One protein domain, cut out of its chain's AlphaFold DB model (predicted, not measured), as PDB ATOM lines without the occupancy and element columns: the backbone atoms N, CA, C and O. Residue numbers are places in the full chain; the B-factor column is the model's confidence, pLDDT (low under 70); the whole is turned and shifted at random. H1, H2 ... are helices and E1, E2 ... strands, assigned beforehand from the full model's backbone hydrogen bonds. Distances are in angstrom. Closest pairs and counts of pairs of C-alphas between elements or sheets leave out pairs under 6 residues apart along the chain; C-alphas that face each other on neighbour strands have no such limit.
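Overview. This is residues 225 to 262, 304 to 324, 347 to 353, 389 to 429 and 441 to 455 of the 644 residues of an uncharacterized protein of Euryarchaeota archaeon (UniProt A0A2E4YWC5). One five-stranded antiparallel sheet forms a wall, with loop stretches such as residues 389 to 400 over one face and the other face largely bare. From the end of E4 three short helices lead away beyond the sheet, and residues 423 to 428 stick out. The 122 printed residues run E1 E2 E3 E4 H1 H2 H3 E5, with sheet order E1 E2 E3 E4 E5; the class is mixed, with under half of the residues in named elements. The whole is compact, radius of gyration of the C-alphas 14.8 A, spanning 47 by 41 by 35 A.

Arrangement. In the twisted sheet, E1, residues 236 to 240, and E2, residues 244 to 250, form a hairpin, with N 238 and O 246 2.8 A apart. E3, residues 308 to 314, is antiparallel to E2, with N 247 and O 311 at 2.8 A. E4, residues 401 to 409, is antiparallel to E3, with N 310 and O 405 at 2.8 A, and bends by 91 degrees at residue 406. E5, residues 444 to 451, is antiparallel to E4, with N 402 and O 450 at 2.8 A. H1, residues 411 to 414, only grazes the sheet. H2, residues 418 to 422, is close to H1 but not clearly touching, closest C-alphas Asp 412 and Asp 418, 5.8 A. H3, residues 426 to 429, is only just apart from H2, at 8.4 A. H2 has its O i to N i+4 pair within hydrogen-bond range; H1 and H3 are too short for one.

Along the chain. E1 begins at C-alpha 236 (40.945, 8.144, -17.013). E3 is 20.3 A long, E4 19.0 A and E5 22.0 A, ending at C-alpha 451 (35.309, 29.953, -9.657).

Size, cuts and confidence. Four cuts leave C-alpha gaps of 22.5 A from 262 to 304, 20.9 A from 324 to 347, 14.6 A from 353 to 389 and 8.6 A from 429 to 441. The links printed whole are tight. Mean pLDDT of the printed part is 80.3; 31 residues are under 70, among them 253 to 262 and 422 to 429.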
ATOM      1  N   PRO A 225      28.491  23.637 -28.481       85.56
ATOM      2  CA  PRO A 225      29.868  23.241 -28.727       85.56
ATOM      3  C   PRO A 225      30.537  22.826 -27.420       85.56
ATOM      4  O   PRO A 225      30.508  23.566 -26.429       85.56
ATOM      5  N   VAL A 226      31.150  21.649 -27.423       90.19
ATOM      6  CA  VAL A 226      31.902  21.120 -26.285       90.19
ATOM      7  C   VAL A 226      33.321  20.811 -26.752       90.19
ATOM      8  O   VAL A 226      33.465  20.032 -27.693       90.19
ATOM      9  N   PRO A 227      34.357  21.381 -26.104       89.69
ATOM     10  CA  PRO A 227      35.746  21.064 -26.427       89.69
ATOM     11  C   PRO A 227      36.041  19.581 -26.231       89.69
ATOM     12  O   PRO A 227      35.683  19.016 -25.194       89.69
ATOM     13  N   ARG A 228      36.725  18.948 -27.177       88.31
ATOM     14  CA  ARG A 228      37.170  17.551 -27.084       88.31
ATOM     15  C   ARG A 228      38.465  17.468 -26.279       88.31
ATOM     16  O   ARG A 228      39.504  17.878 -26.761       88.31
ATOM     17  N   LEU A 229      38.420  16.940 -25.052       90.12
ATOM     18  CA  LEU A 229      39.626  16.837 -24.224       90.12
ATOM     19  C   LEU A 229      40.558  15.741 -24.755       90.12
ATOM     20  O   LEU A 229      40.242  14.552 -24.655       90.12
ATOM     21  N   THR A 230      41.754  16.126 -25.190       87.94
ATOM     22  CA  THR A 230      42.827  15.170 -25.470       87.94
ATOM     23  C   THR A 230      43.374  14.606 -24.154       87.94
ATOM     24  O   THR A 230      43.681  15.324 -23.196       87.94
ATOM     25  N   LYS A 231      43.443  13.274 -24.042       89.19
ATOM     26  CA  LYS A 231      43.920  12.591 -22.829       89.19
ATOM     27  C   LYS A 231      45.301  11.984 -23.040       89.19
ATOM     28  O   LYS A 231      45.573  11.440 -24.105       89.19
ATOM     29  N   MET A 232      46.124  11.976 -21.993       86.81
ATOM     30  CA  MET A 232      47.378  11.228 -22.014       86.81
ATOM     31  C   MET A 232      47.123   9.709 -21.961       86.81
ATOM     32  O   MET A 232      46.076   9.246 -21.469       86.81
ATOM     33  N   PRO A 233      48.062   8.892 -22.468       86.19
ATOM     34  CA  PRO A 233      48.071   7.462 -22.197       86.19
ATOM     35  C   PRO A 233      48.090   7.198 -20.683       86.19
ATOM     36  O   PRO A 233      48.901   7.763 -19.962       86.19
ATOM     37  N   GLY A 234      47.195   6.336 -20.198       88.06
ATOM     38  CA  GLY A 234      47.058   6.028 -18.765       88.06
ATOM     39  C   GLY A 234      45.993   6.843 -18.026       88.06
ATOM     40  O   GLY A 234      45.457   6.354 -17.033       88.06
ATOM     41  N   ASP A 235      45.597   8.003 -18.553       92.69
ATOM     42  CA  ASP A 235      44.582   8.836 -17.908       92.69
ATOM     43  C   ASP A 235      43.169   8.276 -18.090       92.69
ATOM     44  O   ASP A 235      42.777   7.813 -19.176       92.69
ATOM     45  N   MET A 236      42.380   8.395 -17.020       95.88
ATOM     46  CA  MET A 236      40.945   8.144 -17.013       95.88
ATOM     47  C   MET A 236      40.198   9.475 -17.083       95.88
ATOM     48  O   MET A 236      40.293  10.301 -16.177       95.88
ATOM     49  N   VAL A 237      39.418   9.658 -18.148       94.88
ATOM     50  CA  VAL A 237      38.604  10.857 -18.376       94.88
ATOM     51  C   VAL A 237      37.129  10.478 -18.394       94.88
ATOM     52  O   VAL A 237      36.713   9.588 -19.135       94.88
ATOM     53  N   LEU A 238      36.336  11.185 -17.596       95.19
ATOM     54  CA  LEU A 238      34.880  11.180 -17.657       95.19
ATOM     55  C   LEU A 238      34.429  12.552 -18.140       95.19
ATOM     56  O   LEU A 238      34.412  13.505 -17.362       95.19
ATOM     57  N   GLN A 239      34.080  12.652 -19.421       94.12
ATOM     58  CA  GLN A 239      33.624  13.896 -20.024       94.12
ATOM     59  C   GLN A 239      32.113  13.856 -20.266       94.12
ATOM     60  O   GLN A 239      31.586  12.926 -20.873       94.12
ATOM     61  N   GLY A 240      31.409  14.859 -19.747       92.81
ATOM     62  CA  GLY A 240      29.977  15.039 -19.945       92.81
ATOM     63  C   GLY A 240      29.672  15.879 -21.181       92.81
ATOM     64  O   GLY A 240      30.433  16.773 -21.544       92.81
ATOM     65  N   SER A 241      28.489  15.670 -21.763       90.88
ATOM     66  CA  SER A 241      28.029  16.370 -22.972       90.88
ATOM     67  C   SER A 241      27.747  17.867 -22.796       90.88
ATOM     68  O   SER A 241      27.320  18.503 -23.746       90.88
ATOM     69  N   ASN A 242      27.931  18.422 -21.596       90.50
ATOM     70  CA  ASN A 242      27.636  19.823 -21.269       90.50
ATOM     71  C   ASN A 242      28.899  20.529 -20.744       90.50
ATOM     72  O   ASN A 242      28.870  21.168 -19.692       90.50
ATOM     73  N   ASN A 243      30.034  20.300 -21.414       91.69
ATOM     74  CA  ASN A 243      31.336  20.893 -21.094       91.69
ATOM     75  C   ASN A 243      31.751  20.731 -19.614       91.69
ATOM     76  O   ASN A 243      32.091  21.686 -18.914       91.69
ATOM     77  N   THR A 244      31.679  19.497 -19.117       94.06
ATOM     78  CA  THR A 244      32.147  19.124 -17.773       94.06
ATOM     79  C   THR A 244      33.067  17.920 -17.878       94.06
ATOM     80  O   THR A 244      32.855  17.057 -18.731       94.06
ATOM     81  N   SER A 245      34.089  17.842 -17.031       95.12
ATOM     82  CA  SER A 245      35.039  16.730 -17.056       95.12
ATOM     83  C   SER A 245      35.592  16.406 -15.676       95.12
ATOM     84  O   SER A 245      35.858  17.319 -14.894       95.12
ATOM     85  N   ILE A 246      35.848  15.122 -15.434       96.75
ATOM     86  CA  ILE A 246      36.710  14.635 -14.356       96.75
ATOM     87  C   ILE A 246      37.864  13.878 -15.003       96.75
ATOM     88  O   ILE A 246      37.631  12.931 -15.757       96.75
ATOM     89  N   THR A 247      39.088  14.264 -14.675       96.00
ATOM     90  CA  THR A 247      40.310  13.617 -15.150       96.00
ATOM     91  C   THR A 247      41.082  13.084 -13.953       96.00
ATOM     92  O   THR A 247      41.400  13.836 -13.035       96.00
ATOM     93  N   LEU A 248      41.367  11.783 -13.959       97.12
ATOM     94  CA  LEU A 248      42.290  11.129 -13.034       97.12
ATOM     95  C   LEU A 248      43.541  10.777 -13.834       97.12
ATOM     96  O   LEU A 248      43.468   9.950 -14.749       97.12
ATOM     97  N   GLY A 249      44.654  11.428 -13.530       93.94
ATOM     98  CA  GLY A 249      45.848  11.332 -14.356       93.94
ATOM     99  C   GLY A 249      47.044  12.001 -13.712       93.94
ATOM    100  O   GLY A 249      47.219  11.932 -12.494       93.94
ATOM    101  N   THR A 250      47.857  12.648 -14.534       90.25
ATOM    102  CA  THR A 250      48.985  13.463 -14.082       90.25
ATOM    103  C   THR A 250      48.710  14.958 -14.224       90.25
ATOM    104  O   THR A 250      47.685  15.362 -14.778       90.25
ATOM    105  N   THR A 251      49.600  15.783 -13.675       85.81
ATOM    106  CA  THR A 251      49.623  17.238 -13.838       85.81
ATOM    107  C   THR A 251      49.512  17.602 -15.316       85.81
ATOM    108  O   THR A 251      50.127  16.992 -16.191       85.81
ATOM    109  N   ARG A 252      48.670  18.595 -15.602       79.19
ATOM    110  CA  ARG A 252      48.409  19.093 -16.957       79.19
ATOM    111  C   ARG A 252      48.452  20.611 -16.966       79.19
ATOM    112  O   ARG A 252      48.610  21.229 -15.923       79.19
ATOM    113  N   GLY A 253      48.237  21.195 -18.138       68.69
ATOM    114  CA  GLY A 253      48.202  22.636 -18.300       68.69
ATOM    115  C   GLY A 253      49.559  23.205 -18.680       68.69
ATOM    116  O   GLY A 253      50.598  22.531 -18.727       68.69
ATOM    117  N   TYR A 254      49.514  24.474 -19.032       66.25
ATOM    118  CA  TYR A 254      50.674  25.219 -19.464       66.25
ATOM    119  C   TYR A 254      51.193  26.070 -18.305       66.25
ATOM    120  O   TYR A 254      50.395  26.619 -17.545       66.25
ATOM    121  N   LYS A 255      52.522  26.159 -18.154       63.97
ATOM    122  CA  LYS A 255      53.124  27.040 -17.139       63.97
ATOM    123  C   LYS A 255      52.658  28.481 -17.400       63.97
ATOM    124  O   LYS A 255      52.600  28.880 -18.560       63.97
ATOM    125  N   GLY A 256      52.301  29.228 -16.355       59.59
ATOM    126  CA  GLY A 256      51.719  30.572 -16.478       59.59
ATOM    127  C   GLY A 256      50.221  30.585 -16.809       59.59
ATOM    128  O   GLY A 256      49.633  31.651 -16.990       59.59
ATOM    129  N   GLY A 257      49.580  29.417 -16.917       56.03
ATOM    130  CA  GLY A 257      48.155  29.290 -17.221       56.03
ATOM    131  C   GLY A 257      47.789  29.544 -18.685       56.03
ATOM    132  O   GLY A 257      46.601  29.611 -18.994       56.03
ATOM    133  N   PHE A 258      48.776  29.665 -19.579       53.59
ATOM    134  CA  PHE A 258      48.592  29.937 -21.006       53.59
ATOM    135  C   PHE A 258      49.254  28.876 -21.875       53.59
ATOM    136  O   PHE A 258      50.452  28.647 -21.736       53.59
ATOM    137  N   ALA A 259      48.541  28.348 -22.871       49.00
ATOM    138  CA  ALA A 259      49.209  28.030 -24.130       49.00
ATOM    139  C   ALA A 259      49.586  29.381 -24.745       49.00
ATOM    140  O   ALA A 259      48.780  29.971 -25.451       49.00
ATOM    141  N   VAL A 260      50.716  29.973 -24.369       45.09
ATOM    142  CA  VAL A 260      51.228  31.093 -25.161       45.09
ATOM    143  C   VAL A 260      51.530  30.473 -26.529       45.09
ATOM    144  O   VAL A 260      52.077  29.367 -26.580       45.09
ATOM    145  N   GLU A 261      51.106  31.101 -27.631       43.75
ATOM    146  CA  GLU A 261      51.849  30.920 -28.883       43.75
ATOM    147  C   GLU A 261      53.273  31.283 -28.495       43.75
ATOM    148  O   GLU A 261      53.505  32.457 -28.233       43.75
ATOM    149  N   ASP A 262      54.153  30.298 -28.291       39.78
ATOM    150  CA  ASP A 262      55.563  30.526 -27.977       39.78
ATOM    151  C   ASP A 262      56.127  31.388 -29.119       39.78
ATOM    152  O   ASP A 262      56.623  30.896 -30.126       39.78
ATOM    153  N   SER A 304      59.914  13.823 -14.130       65.31
ATOM    154  CA  SER A 304      59.851  14.463 -12.818       65.31
ATOM    155  C   SER A 304      58.776  15.555 -12.758       65.31
ATOM    156  O   SER A 304      58.236  15.805 -11.690       65.31
ATOM    157  N   LEU A 305      58.369  16.108 -13.908       66.31
ATOM    158  CA  LEU A 305      57.321  17.129 -14.002       66.31
ATOM    159  C   LEU A 305      55.890  16.563 -13.944       66.31
ATOM    160  O   LEU A 305      54.925  17.326 -13.828       66.31
ATOM    161  N   PHE A 306      55.724  15.238 -14.042       79.44
ATOM    162  CA  PHE A 306      54.416  14.588 -13.964       79.44
ATOM    163  C   PHE A 306      54.122  14.132 -12.537       79.44
ATOM    164  O   PHE A 306      54.556  13.062 -12.107       79.44
ATOM    165  N   ALA A 307      53.299  14.894 -11.826       88.44
ATOM    166  CA  ALA A 307      52.760  14.462 -10.543       88.44
ATOM    167  C   ALA A 307      51.358  13.889 -10.715       88.44
ATOM    168  O   ALA A 307      50.651  14.240 -11.653       88.44
ATOM    169  N   ALA A 308      50.922  13.009  -9.815       93.81
ATOM    170  CA  ALA A 308      49.542  12.533  -9.835       93.81
ATOM    171  C   ALA A 308      48.573  13.701  -9.590       93.81
ATOM    172  O   ALA A 308      48.747  14.451  -8.630       93.81
ATOM    173  N   ALA A 309      47.536  13.825 -10.420       94.25
ATOM    174  CA  ALA A 309      46.556  14.895 -10.320       94.25
ATOM    175  C   ALA A 309      45.115  14.417 -10.559       94.25
ATOM    176  O   ALA A 309      44.837  13.476 -11.310       94.25
ATOM    177  N   ILE A 310      44.184  15.106  -9.903       97.25
ATOM    178  CA  ILE A 310      42.746  15.015 -10.135       97.25
ATOM    179  C   ILE A 310      42.278  16.393 -10.582       97.25
ATOM    180  O   ILE A 310      42.421  17.373  -9.854       97.25
ATOM    181  N   ASP A 311      41.679  16.448 -11.764       95.44
ATOM    182  CA  ASP A 311      41.175  17.681 -12.351       95.44
ATOM    183  C   ASP A 311      39.665  17.593 -12.587       95.44
ATOM    184  O   ASP A 311      39.191  16.770 -13.372       95.44
ATOM    185  N   ILE A 312      38.899  18.439 -11.896       97.06
ATOM    186  CA  ILE A 312      37.447  18.544 -12.037       97.06
ATOM    187  C   ILE A 312      37.128  19.922 -12.596       97.06
ATOM    188  O   ILE A 312      37.353  20.931 -11.929       97.06
ATOM    189  N   VAL A 313      36.546  19.963 -13.792       94.94
ATOM    190  CA  VAL A 313      36.271  21.215 -14.506       94.94
ATOM    191  C   VAL A 313      34.818  21.284 -14.941       94.94
ATOM    192  O   VAL A 313      34.253  20.310 -15.451       94.94
ATOM    193  N   ALA A 314      34.226  22.463 -14.773       94.12
ATOM    194  CA  ALA A 314      32.965  22.843 -15.381       94.12
ATOM    195  C   ALA A 314      33.170  24.110 -16.216       94.12
ATOM    196  O   ALA A 314      33.531  25.159 -15.685       94.12
ATOM    197  N   GLY A 315      32.912  24.002 -17.519       88.94
ATOM    198  CA  GLY A 315      33.050  25.095 -18.473       88.94
ATOM    199  C   GLY A 315      34.484  25.329 -18.940       88.94
ATOM    200  O   GLY A 315      35.042  26.387 -18.648       88.94
ATOM    201  N   ARG A 316      35.055  24.365 -19.679       86.75
ATOM    202  CA  ARG A 316      36.364  24.528 -20.331       86.75
ATOM    203  C   ARG A 316      36.316  25.602 -21.409       86.75
ATOM    204  O   ARG A 316      35.354  25.623 -22.185       86.75
ATOM    205  N   SER A 317      37.320  26.477 -21.428       73.69
ATOM    206  CA  SER A 317      37.498  27.547 -22.422       73.69
ATOM    207  C   SER A 317      36.251  28.430 -22.621       73.69
ATOM    208  O   SER A 317      36.042  29.018 -23.684       73.69
ATOM    209  N   LEU A 318      35.388  28.540 -21.603       67.81
ATOM    210  CA  LEU A 318      34.230  29.433 -21.619       67.81
ATOM    211  C   LEU A 318      34.634  30.797 -21.057       67.81
ATOM    212  O   LEU A 318      34.577  31.013 -19.848       67.81
ATOM    213  N   ARG A 319      34.938  31.764 -21.933       57.22
ATOM    214  CA  ARG A 319      34.910  33.178 -21.532       57.22
ATOM    215  C   ARG A 319      33.462  33.534 -21.185       57.22
ATOM    216  O   ARG A 319      32.564  33.378 -22.007       57.22
ATOM    217  N   THR A 320      33.246  33.911 -19.927       45.47
ATOM    218  CA  THR A 320      31.976  34.285 -19.280       45.47
ATOM    219  C   THR A 320      30.808  34.579 -20.233       45.47
ATOM    220  O   THR A 320      30.866  35.516 -21.032       45.47
ATOM    221  N   ARG A 321      29.691  33.848 -20.083       48.94
ATOM    222  CA  ARG A 321      28.406  34.205 -20.715       48.94
ATOM    223  C   ARG A 321      28.048  35.640 -20.308       48.94
ATOM    224  O   ARG A 321      27.707  35.860 -19.146       48.94
ATOM    225  N   LYS A 322      28.072  36.606 -21.238       41.19
ATOM    226  CA  LYS A 322      27.469  37.932 -21.000       41.19
ATOM    227  C   LYS A 322      26.019  37.701 -20.545       41.19
ATOM    228  O   LYS A 322      25.218  37.085 -21.250       41.19
ATOM    229  N   GLN A 323      25.704  38.135 -19.325       35.16
ATOM    230  CA  GLN A 323      24.374  38.029 -18.730       35.16
ATOM    231  C   GLN A 323      23.348  38.711 -19.652       35.16
ATOM    232  O   GLN A 323      23.403  39.920 -19.847       35.16
ATOM    233  N   GLY A 324      22.403  37.945 -20.204       40.59
ATOM    234  CA  GLY A 324      21.205  38.500 -20.849       40.59
ATOM    235  C   GLY A 324      21.081  38.334 -22.364       40.59
ATOM    236  O   GLY A 324      20.014  38.633 -22.893       40.59
ATOM    237  N   PRO A 347      39.429  32.052 -26.811       59.28
ATOM    238  CA  PRO A 347      40.286  31.497 -25.773       59.28
ATOM    239  C   PRO A 347      40.970  30.218 -26.273       59.28
ATOM    240  O   PRO A 347      40.376  29.443 -27.025       59.28
ATOM    241  N   PHE A 348      42.208  30.002 -25.832       64.38
ATOM    242  CA  PHE A 348      42.956  28.782 -26.118       64.38
ATOM    243  C   PHE A 348      42.151  27.540 -25.686       64.38
ATOM    244  O   PHE A 348      41.429  27.548 -24.684       64.38
ATOM    245  N   GLY A 349      42.203  26.488 -26.507       71.88
ATOM    246  CA  GLY A 349      41.459  25.244 -26.286       71.88
ATOM    247  C   GLY A 349      39.938  25.324 -26.469       71.88
ATOM    248  O   GLY A 349      39.241  24.338 -26.216       71.88
ATOM    249  N   ALA A 350      39.395  26.456 -26.933       78.69
ATOM    250  CA  ALA A 350      37.981  26.562 -27.280       78.69
ATOM    251  C   ALA A 350      37.590  25.578 -28.396       78.69
ATOM    252  O   ALA A 350      38.397  25.310 -29.294       78.69
ATOM    253  N   PRO A 351      36.339  25.076 -28.390       80.75
ATOM    254  CA  PRO A 351      35.859  24.281 -29.501       80.75
ATOM    255  C   PRO A 351      35.713  25.197 -30.708       80.75
ATOM    256  O   PRO A 351      35.265  26.346 -30.598       80.75
ATOM    257  N   GLN A 352      36.033  24.682 -31.885       77.62
ATOM    258  CA  GLN A 352      35.653  25.389 -33.092       77.62
ATOM    259  C   GLN A 352      34.148  25.334 -33.245       77.62
ATOM    260  O   GLN A 352      33.554  24.274 -33.120       77.62
ATOM    261  N   ILE A 353      33.517  26.476 -33.481       75.12
ATOM    262  CA  ILE A 353      32.063  26.560 -33.527       75.12
ATOM    263  C   ILE A 353      31.612  26.547 -34.982       75.12
ATOM    264  O   ILE A 353      32.005  27.422 -35.752       75.12
ATOM    265  N   PRO A 389      44.709  21.199 -32.425       77.50
ATOM    266  CA  PRO A 389      44.991  20.022 -31.597       77.50
ATOM    267  C   PRO A 389      44.952  20.330 -30.094       77.50
ATOM    268  O   PRO A 389      44.823  19.417 -29.284       77.50
ATOM    269  N   ILE A 390      45.036  21.610 -29.719       78.31
ATOM    270  CA  ILE A 390      44.895  22.103 -28.345       78.31
ATOM    271  C   ILE A 390      43.440  22.202 -27.869       78.31
ATOM    272  O   ILE A 390      43.202  22.619 -26.736       78.31
ATOM    273  N   GLU A 391      42.451  21.883 -28.711       84.62
ATOM    274  CA  GLU A 391      41.044  21.863 -28.307       84.62
ATOM    275  C   GLU A 391      40.865  21.058 -27.010       84.62
ATOM    276  O   GLU A 391      41.392  19.962 -26.849       84.62
ATOM    277  N   GLY A 392      40.127  21.621 -26.053       87.12
ATOM    278  CA  GLY A 392      39.820  20.978 -24.780       87.12
ATOM    279  C   GLY A 392      40.973  20.881 -23.786       87.12
ATOM    280  O   GLY A 392      40.718  20.482 -22.640       87.12
ATOM    281  N   ASP A 393      42.191  21.282 -24.154       86.19
ATOM    282  CA  ASP A 393      43.318  21.304 -23.232       86.19
ATOM    283  C   ASP A 393      43.016  22.176 -21.998       86.19
ATOM    284  O   ASP A 393      42.316  23.185 -22.082       86.19
ATOM    285  N   PRO A 394      43.498  21.776 -20.807       85.88
ATOM    286  CA  PRO A 394      43.368  22.573 -19.595       85.88
ATOM    287  C   PRO A 394      43.830  24.033 -19.734       85.88
ATOM    288  O   PRO A 394      45.018  24.293 -19.921       85.88
ATOM    289  N   ASP A 395      42.896  24.959 -19.510       84.12
ATOM    290  CA  ASP A 395      43.144  26.396 -19.387       84.12
ATOM    291  C   ASP A 395      42.909  26.823 -17.927       84.12
ATOM    292  O   ASP A 395      41.785  27.070 -17.473       84.12
ATOM    293  N   PHE A 396      43.980  26.854 -17.133       85.38
ATOM    294  CA  PHE A 396      43.883  27.151 -15.700       85.38
ATOM    295  C   PHE A 396      43.391  28.579 -15.431       85.38
ATOM    296  O   PHE A 396      42.709  28.821 -14.426       85.38
ATOM    297  N   ARG A 397      43.621  29.509 -16.363       78.50
ATOM    298  CA  ARG A 397      43.285  30.925 -16.215       78.50
ATOM    299  C   ARG A 397      41.850  31.246 -16.616       78.50
ATOM    300  O   ARG A 397      41.169  31.946 -15.863       78.50
ATOM    301  N   TYR A 398      41.341  30.697 -17.715       80.56
ATOM    302  CA  TYR A 398      40.028  31.073 -18.257       80.56
ATOM    303  C   TYR A 398      38.927  30.032 -18.076       80.56
ATOM    304  O   TYR A 398      37.762  30.356 -18.307       80.56
ATOM    305  N   ASP A 399      39.237  28.830 -17.585       86.19
ATOM    306  CA  ASP A 399      38.180  27.885 -17.227       86.19
ATOM    307  C   ASP A 399      37.258  28.453 -16.144       86.19
ATOM    308  O   ASP A 399      37.717  28.992 -15.127       86.19
ATOM    309  N   ALA A 400      35.949  28.300 -16.361       89.56
ATOM    310  CA  ALA A 400      34.923  28.979 -15.574       89.56
ATOM    311  C   ALA A 400      34.881  28.503 -14.115       89.56
ATOM    312  O   ALA A 400      34.651  29.289 -13.193       89.56
ATOM    313  N   SER A 401      35.056  27.204 -13.872       94.12
ATOM    314  CA  SER A 401      35.163  26.650 -12.521       94.12
ATOM    315  C   SER A 401      35.974  25.362 -12.503       94.12
ATOM    316  O   SER A 401      35.786  24.487 -13.350       94.12
ATOM    317  N   ARG A 402      36.855  25.233 -11.509       94.06
ATOM    318  CA  ARG A 402      37.832  24.150 -11.407       94.06
ATOM    319  C   ARG A 402      38.116  23.784  -9.952       94.06
ATOM    320  O   ARG A 402      38.270  24.660  -9.101       94.06
ATOM    321  N   ILE A 403      38.214  22.486  -9.692       96.94
ATOM    322  CA  ILE A 403      38.869  21.930  -8.508       96.94
ATOM    323  C   ILE A 403      40.042  21.109  -9.024       96.94
ATOM    324  O   ILE A 403      39.841  20.104  -9.707       96.94
ATOM    325  N   TYR A 404      41.247  21.554  -8.706       95.81
ATOM    326  CA  TYR A 404      42.485  20.909  -9.107       95.81
ATOM    327  C   TYR A 404      43.197  20.392  -7.865       95.81
ATOM    328  O   TYR A 404      43.367  21.129  -6.900       95.81
ATOM    329  N   ILE A 405      43.555  19.115  -7.868       96.38
ATOM    330  CA  ILE A 405      44.261  18.443  -6.778       96.38
ATOM    331  C   ILE A 405      45.510  17.837  -7.390       96.38
ATOM    332  O   ILE A 405      45.400  17.085  -8.354       96.38
ATOM    333  N   THR A 406      46.673  18.111  -6.823       94.62
ATOM    334  CA  THR A 406      47.948  17.572  -7.305       94.62
ATOM    335  C   THR A 406      48.794  17.080  -6.141       94.62
ATOM    336  O   THR A 406      48.730  17.625  -5.038       94.62
ATOM    337  N   ALA A 407      49.560  16.019  -6.380       94.06
ATOM    338  CA  ALA A 407      50.556  15.515  -5.444       94.06
ATOM    339  C   ALA A 407      51.816  16.390  -5.409       94.06
ATOM    340  O   ALA A 407      52.501  16.395  -4.390       94.06
ATOM    341  N   ASP A 408      52.102  17.106  -6.498       89.56
ATOM    342  CA  ASP A 408      53.259  17.990  -6.620       89.56
ATOM    343  C   ASP A 408      53.039  18.979  -7.775       89.56
ATOM    344  O   ASP A 408      52.853  18.570  -8.921       89.56
ATOM    345  N   SER A 409      52.920  20.274  -7.492       87.81
ATOM    346  CA  SER A 409      52.958  21.319  -8.523       87.81
ATOM    347  C   SER A 409      53.263  22.685  -7.913       87.81
ATOM    348  O   SER A 409      53.364  22.823  -6.694       87.81
ATOM    349  N   MET A 410      53.383  23.699  -8.769       87.12
ATOM    350  CA  MET A 410      53.509  25.100  -8.376       87.12
ATOM    351  C   MET A 410      52.206  25.825  -8.745       87.12
ATOM    352  O   MET A 410      52.168  26.514  -9.766       87.12
ATOM    353  N   PRO A 411      51.116  25.665  -7.968       87.69
ATOM    354  CA  PRO A 411      49.787  26.144  -8.351       87.69
ATOM    355  C   PRO A 411      49.747  27.648  -8.651       87.69
ATOM    356  O   PRO A 411      49.016  28.065  -9.543       87.69
ATOM    357  N   ASP A 412      50.546  28.468  -7.968       85.94
ATOM    358  CA  ASP A 412      50.575  29.910  -8.229       85.94
ATOM    359  C   ASP A 412      51.125  30.219  -9.631       85.94
ATOM    360  O   ASP A 412      50.538  31.011 -10.365       85.94
ATOM    361  N   VAL A 413      52.185  29.524 -10.056       83.25
ATOM    362  CA  VAL A 413      52.753  29.645 -11.410       83.25
ATOM    363  C   VAL A 413      51.828  29.005 -12.443       83.25
ATOM    364  O   VAL A 413      51.579  29.572 -13.504       83.25
ATOM    365  N   ASP A 414      51.279  27.831 -12.137       83.44
ATOM    366  CA  ASP A 414      50.364  27.101 -13.013       83.44
ATOM    367  C   ASP A 414      49.124  27.949 -13.358       83.44
ATOM    368  O   ASP A 414      48.648  27.931 -14.492       83.44
ATOM    369  N   PHE A 415      48.608  28.727 -12.402       86.75
ATOM    370  CA  PHE A 415      47.436  29.588 -12.584       86.75
ATOM    371  C   PHE A 415      47.776  31.038 -12.988       86.75
ATOM    372  O   PHE A 415      46.850  31.837 -13.153       86.75
ATOM    373  N   GLY A 416      49.059  31.374 -13.184       82.94
ATOM    374  CA  GLY A 416      49.515  32.718 -13.569       82.94
ATOM    375  C   GLY A 416      49.231  33.783 -12.504       82.94
ATOM    376  O   GLY A 416      48.726  34.864 -12.819       82.94
ATOM    377  N   LEU A 417      49.439  33.426 -11.234       83.56
ATOM    378  CA  LEU A 417      49.264  34.278 -10.052       83.56
ATOM    379  C   LEU A 417      50.590  34.847  -9.531       83.56
ATOM    380  O   LEU A 417      50.573  35.658  -8.613       83.56
ATOM    381  N   ASP A 418      51.718  34.445 -10.103       76.62
ATOM    382  CA  ASP A 418      53.073  34.892  -9.775       76.62
ATOM    383  C   ASP A 418      53.198  36.421  -9.698       76.62
ATOM    384  O   ASP A 418      53.636  36.945  -8.669       76.62
ATOM    385  N   ASP A 419      52.689  37.141 -10.702       73.25
ATOM    386  CA  ASP A 419      52.669  38.611 -10.697       73.25
ATOM    387  C   ASP A 419      51.881  39.170  -9.501       73.25
ATOM    388  O   ASP A 419      52.320  40.104  -8.833       73.25
ATOM    389  N   GLN A 420      50.725  38.578  -9.181       72.88
ATOM    390  CA  GLN A 420      49.862  39.036  -8.082       72.88
ATOM    391  C   GLN A 420      50.449  38.716  -6.705       72.88
ATOM    392  O   GLN A 420      50.184  39.425  -5.734       72.88
ATOM    393  N   MET A 421      51.227  37.638  -6.617       73.62
ATOM    394  CA  MET A 421      51.893  37.226  -5.388       73.62
ATOM    395  C   MET A 421      53.118  38.100  -5.104       73.62
ATOM    396  O   MET A 421      53.407  38.361  -3.939       73.62
ATOM    397  N   SER A 422      53.787  38.628  -6.135       67.56
ATOM    398  CA  SER A 422      54.944  39.525  -5.979       67.56
ATOM    399  C   SER A 422      54.627  40.827  -5.217       67.56
ATOM    400  O   SER A 422      55.483  41.355  -4.505       67.56
ATOM    401  N   ASP A 423      53.375  41.292  -5.276       67.12
ATOM    402  CA  ASP A 423      52.895  42.489  -4.573       67.12
ATOM    403  C   ASP A 423      52.582  42.247  -3.081       67.12
ATOM    404  O   ASP A 423      52.306  43.194  -2.329       67.12
ATOM    405  N   LEU A 424      52.603  40.993  -2.611       65.06
ATOM    406  CA  LEU A 424      52.366  40.693  -1.202       65.06
ATOM    407  C   LEU A 424      53.563  41.146  -0.349       65.06
ATOM    408  O   LEU A 424      54.720  40.994  -0.738       65.06
ATOM    409  N   PRO A 425      53.326  41.701   0.857       60.56
ATOM    410  CA  PRO A 425      54.409  42.180   1.705       60.56
ATOM    411  C   PRO A 425      55.395  41.044   1.997       60.56
ATOM    412  O   PRO A 425      54.976  39.981   2.439       60.56
ATOM    413  N   ALA A 426      56.698  41.296   1.834       55.66
ATOM    414  CA  ALA A 426      57.779  40.306   1.973       55.66
ATOM    415  C   ALA A 426      57.703  39.412   3.235       55.66
ATOM    416  O   ALA A 426      58.165  38.279   3.225       55.66
ATOM    417  N   GLY A 427      57.076  39.879   4.322       52.91
ATOM    418  CA  GLY A 427      56.855  39.088   5.540       52.91
ATOM    419  C   GLY A 427      55.673  38.104   5.510       52.91
ATOM    420  O   GLY A 427      55.480  37.398   6.496       52.91
ATOM    421  N   ALA A 428      54.860  38.087   4.450       52.72
ATOM    422  CA  ALA A 428      53.760  37.139   4.236       52.72
ATOM    423  C   ALA A 428      54.177  35.928   3.381       52.72
ATOM    424  O   ALA A 428      53.529  34.891   3.469       52.72
ATOM    425  N   LEU A 429      55.254  36.063   2.597       51.72
ATOM    426  CA  LEU A 429      55.768  35.034   1.684       51.72
ATOM    427  C   LEU A 429      57.150  34.497   2.066       51.72
ATOM    428  O   LEU A 429      57.624  33.561   1.435       51.72
ATOM    429  N   THR A 441      57.480  30.606  -4.276       62.09
ATOM    430  CA  THR A 441      56.608  29.726  -5.033       62.09
ATOM    431  C   THR A 441      56.530  28.416  -4.258       62.09
ATOM    432  O   THR A 441      57.522  27.716  -4.059       62.09
ATOM    433  N   HIS A 442      55.353  28.122  -3.709       68.88
ATOM    434  CA  HIS A 442      55.158  26.902  -2.940       68.88
ATOM    435  C   HIS A 442      55.017  25.715  -3.895       68.88
ATOM    436  O   HIS A 442      53.958  25.508  -4.486       68.88
ATOM    437  N   GLU A 443      56.092  24.945  -4.034       83.06
ATOM    438  CA  GLU A 443      56.070  23.631  -4.675       83.06
ATOM    439  C   GLU A 443      55.523  22.574  -3.701       83.06
ATOM    440  O   GLU A 443      55.825  22.585  -2.500       83.06
ATOM    441  N   GLY A 444      54.689  21.668  -4.210       89.00
ATOM    442  CA  GLY A 444      54.231  20.491  -3.478       89.00
ATOM    443  C   GLY A 444      52.765  20.128  -3.700       89.00
ATOM    444  O   GLY A 444      52.081  20.617  -4.603       89.00
ATOM    445  N   ALA A 445      52.268  19.232  -2.845       93.31
ATOM    446  CA  ALA A 445      50.884  18.778  -2.890       93.31
ATOM    447  C   ALA A 445      49.919  19.930  -2.590       93.31
ATOM    448  O   ALA A 445      49.979  20.545  -1.521       93.31
ATOM    449  N   SER A 446      48.986  20.190  -3.503       93.38
ATOM    450  CA  SER A 446      48.093  21.340  -3.404       93.38
ATOM    451  C   SER A 446      46.671  21.033  -3.872       93.38
ATOM    452  O   SER A 446      46.407  20.080  -4.612       93.38
ATOM    453  N   ILE A 447      45.729  21.844  -3.383       95.81
ATOM    454  CA  ILE A 447      44.339  21.865  -3.832       95.81
ATOM    455  C   ILE A 447      43.991  23.302  -4.202       95.81
ATOM    456  O   ILE A 447      44.027  24.185  -3.345       95.81
ATOM    457  N   VAL A 448      43.594  23.522  -5.451       94.81
ATOM    458  CA  VAL A 448      43.128  24.815  -5.957       94.81
ATOM    459  C   VAL A 448      41.632  24.737  -6.235       94.81
ATOM    460  O   VAL A 448      41.160  23.838  -6.932       94.81
ATOM    461  N   VAL A 449      40.875  25.696  -5.701       96.25
ATOM    462  CA  VAL A 449      39.445  25.874  -5.991       96.25
ATOM    463  C   VAL A 449      39.261  27.233  -6.657       96.25
ATOM    464  O   VAL A 449      39.415  28.265  -6.009       96.25
ATOM    465  N   LYS A 450      38.904  27.228  -7.941       93.75
ATOM    466  CA  LYS A 450      38.719  28.431  -8.762       93.75
ATOM    467  C   LYS A 450      37.292  28.498  -9.294       93.75
ATOM    468  O   LYS A 450      36.784  27.523  -9.840       93.75
ATOM    469  N   SER A 451      36.640  29.643  -9.124       94.56
ATOM    470  CA  SER A 451      35.309  29.953  -9.657       94.56
ATOM    471  C   SER A 451      35.046  31.453  -9.512       94.56
ATOM    472  O   SER A 451      35.621  32.078  -8.620       94.56
ATOM    473  N   ASP A 452      34.126  32.017 -10.298       90.56
ATOM    474  CA  ASP A 452      33.652  33.402 -10.121       90.56
ATOM    475  C   ASP A 452      33.098  33.648  -8.703       90.56
ATOM    476  O   ASP A 452      33.210  34.740  -8.137       90.56
ATOM    477  N   HIS A 453      32.474  32.624  -8.109       94.12
ATOM    478  CA  HIS A 453      31.872  32.688  -6.779       94.12
ATOM    479  C   HIS A 453      32.150  31.410  -5.980       94.12
ATOM    480  O   HIS A 453      31.484  30.390  -6.166       94.12
ATOM    481  N   VAL A 454      33.068  31.480  -5.015       95.12
ATOM    482  CA  VAL A 454      33.368  30.365  -4.103       95.12
ATOM    483  C   VAL A 454      32.516  30.474  -2.833       95.12
ATOM    484  O   VAL A 454      32.473  31.515  -2.182       95.12
ATOM    485  N   ARG A 455      31.811  29.395  -2.468       95.12
ATOM    486  CA  ARG A 455      30.982  29.318  -1.252       95.12
ATOM    487  C   ARG A 455      31.264  28.028  -0.490       95.12
ATOM    488  O   ARG A 455      31.114  26.945  -1.047       95.12
TER     489      ARG A 455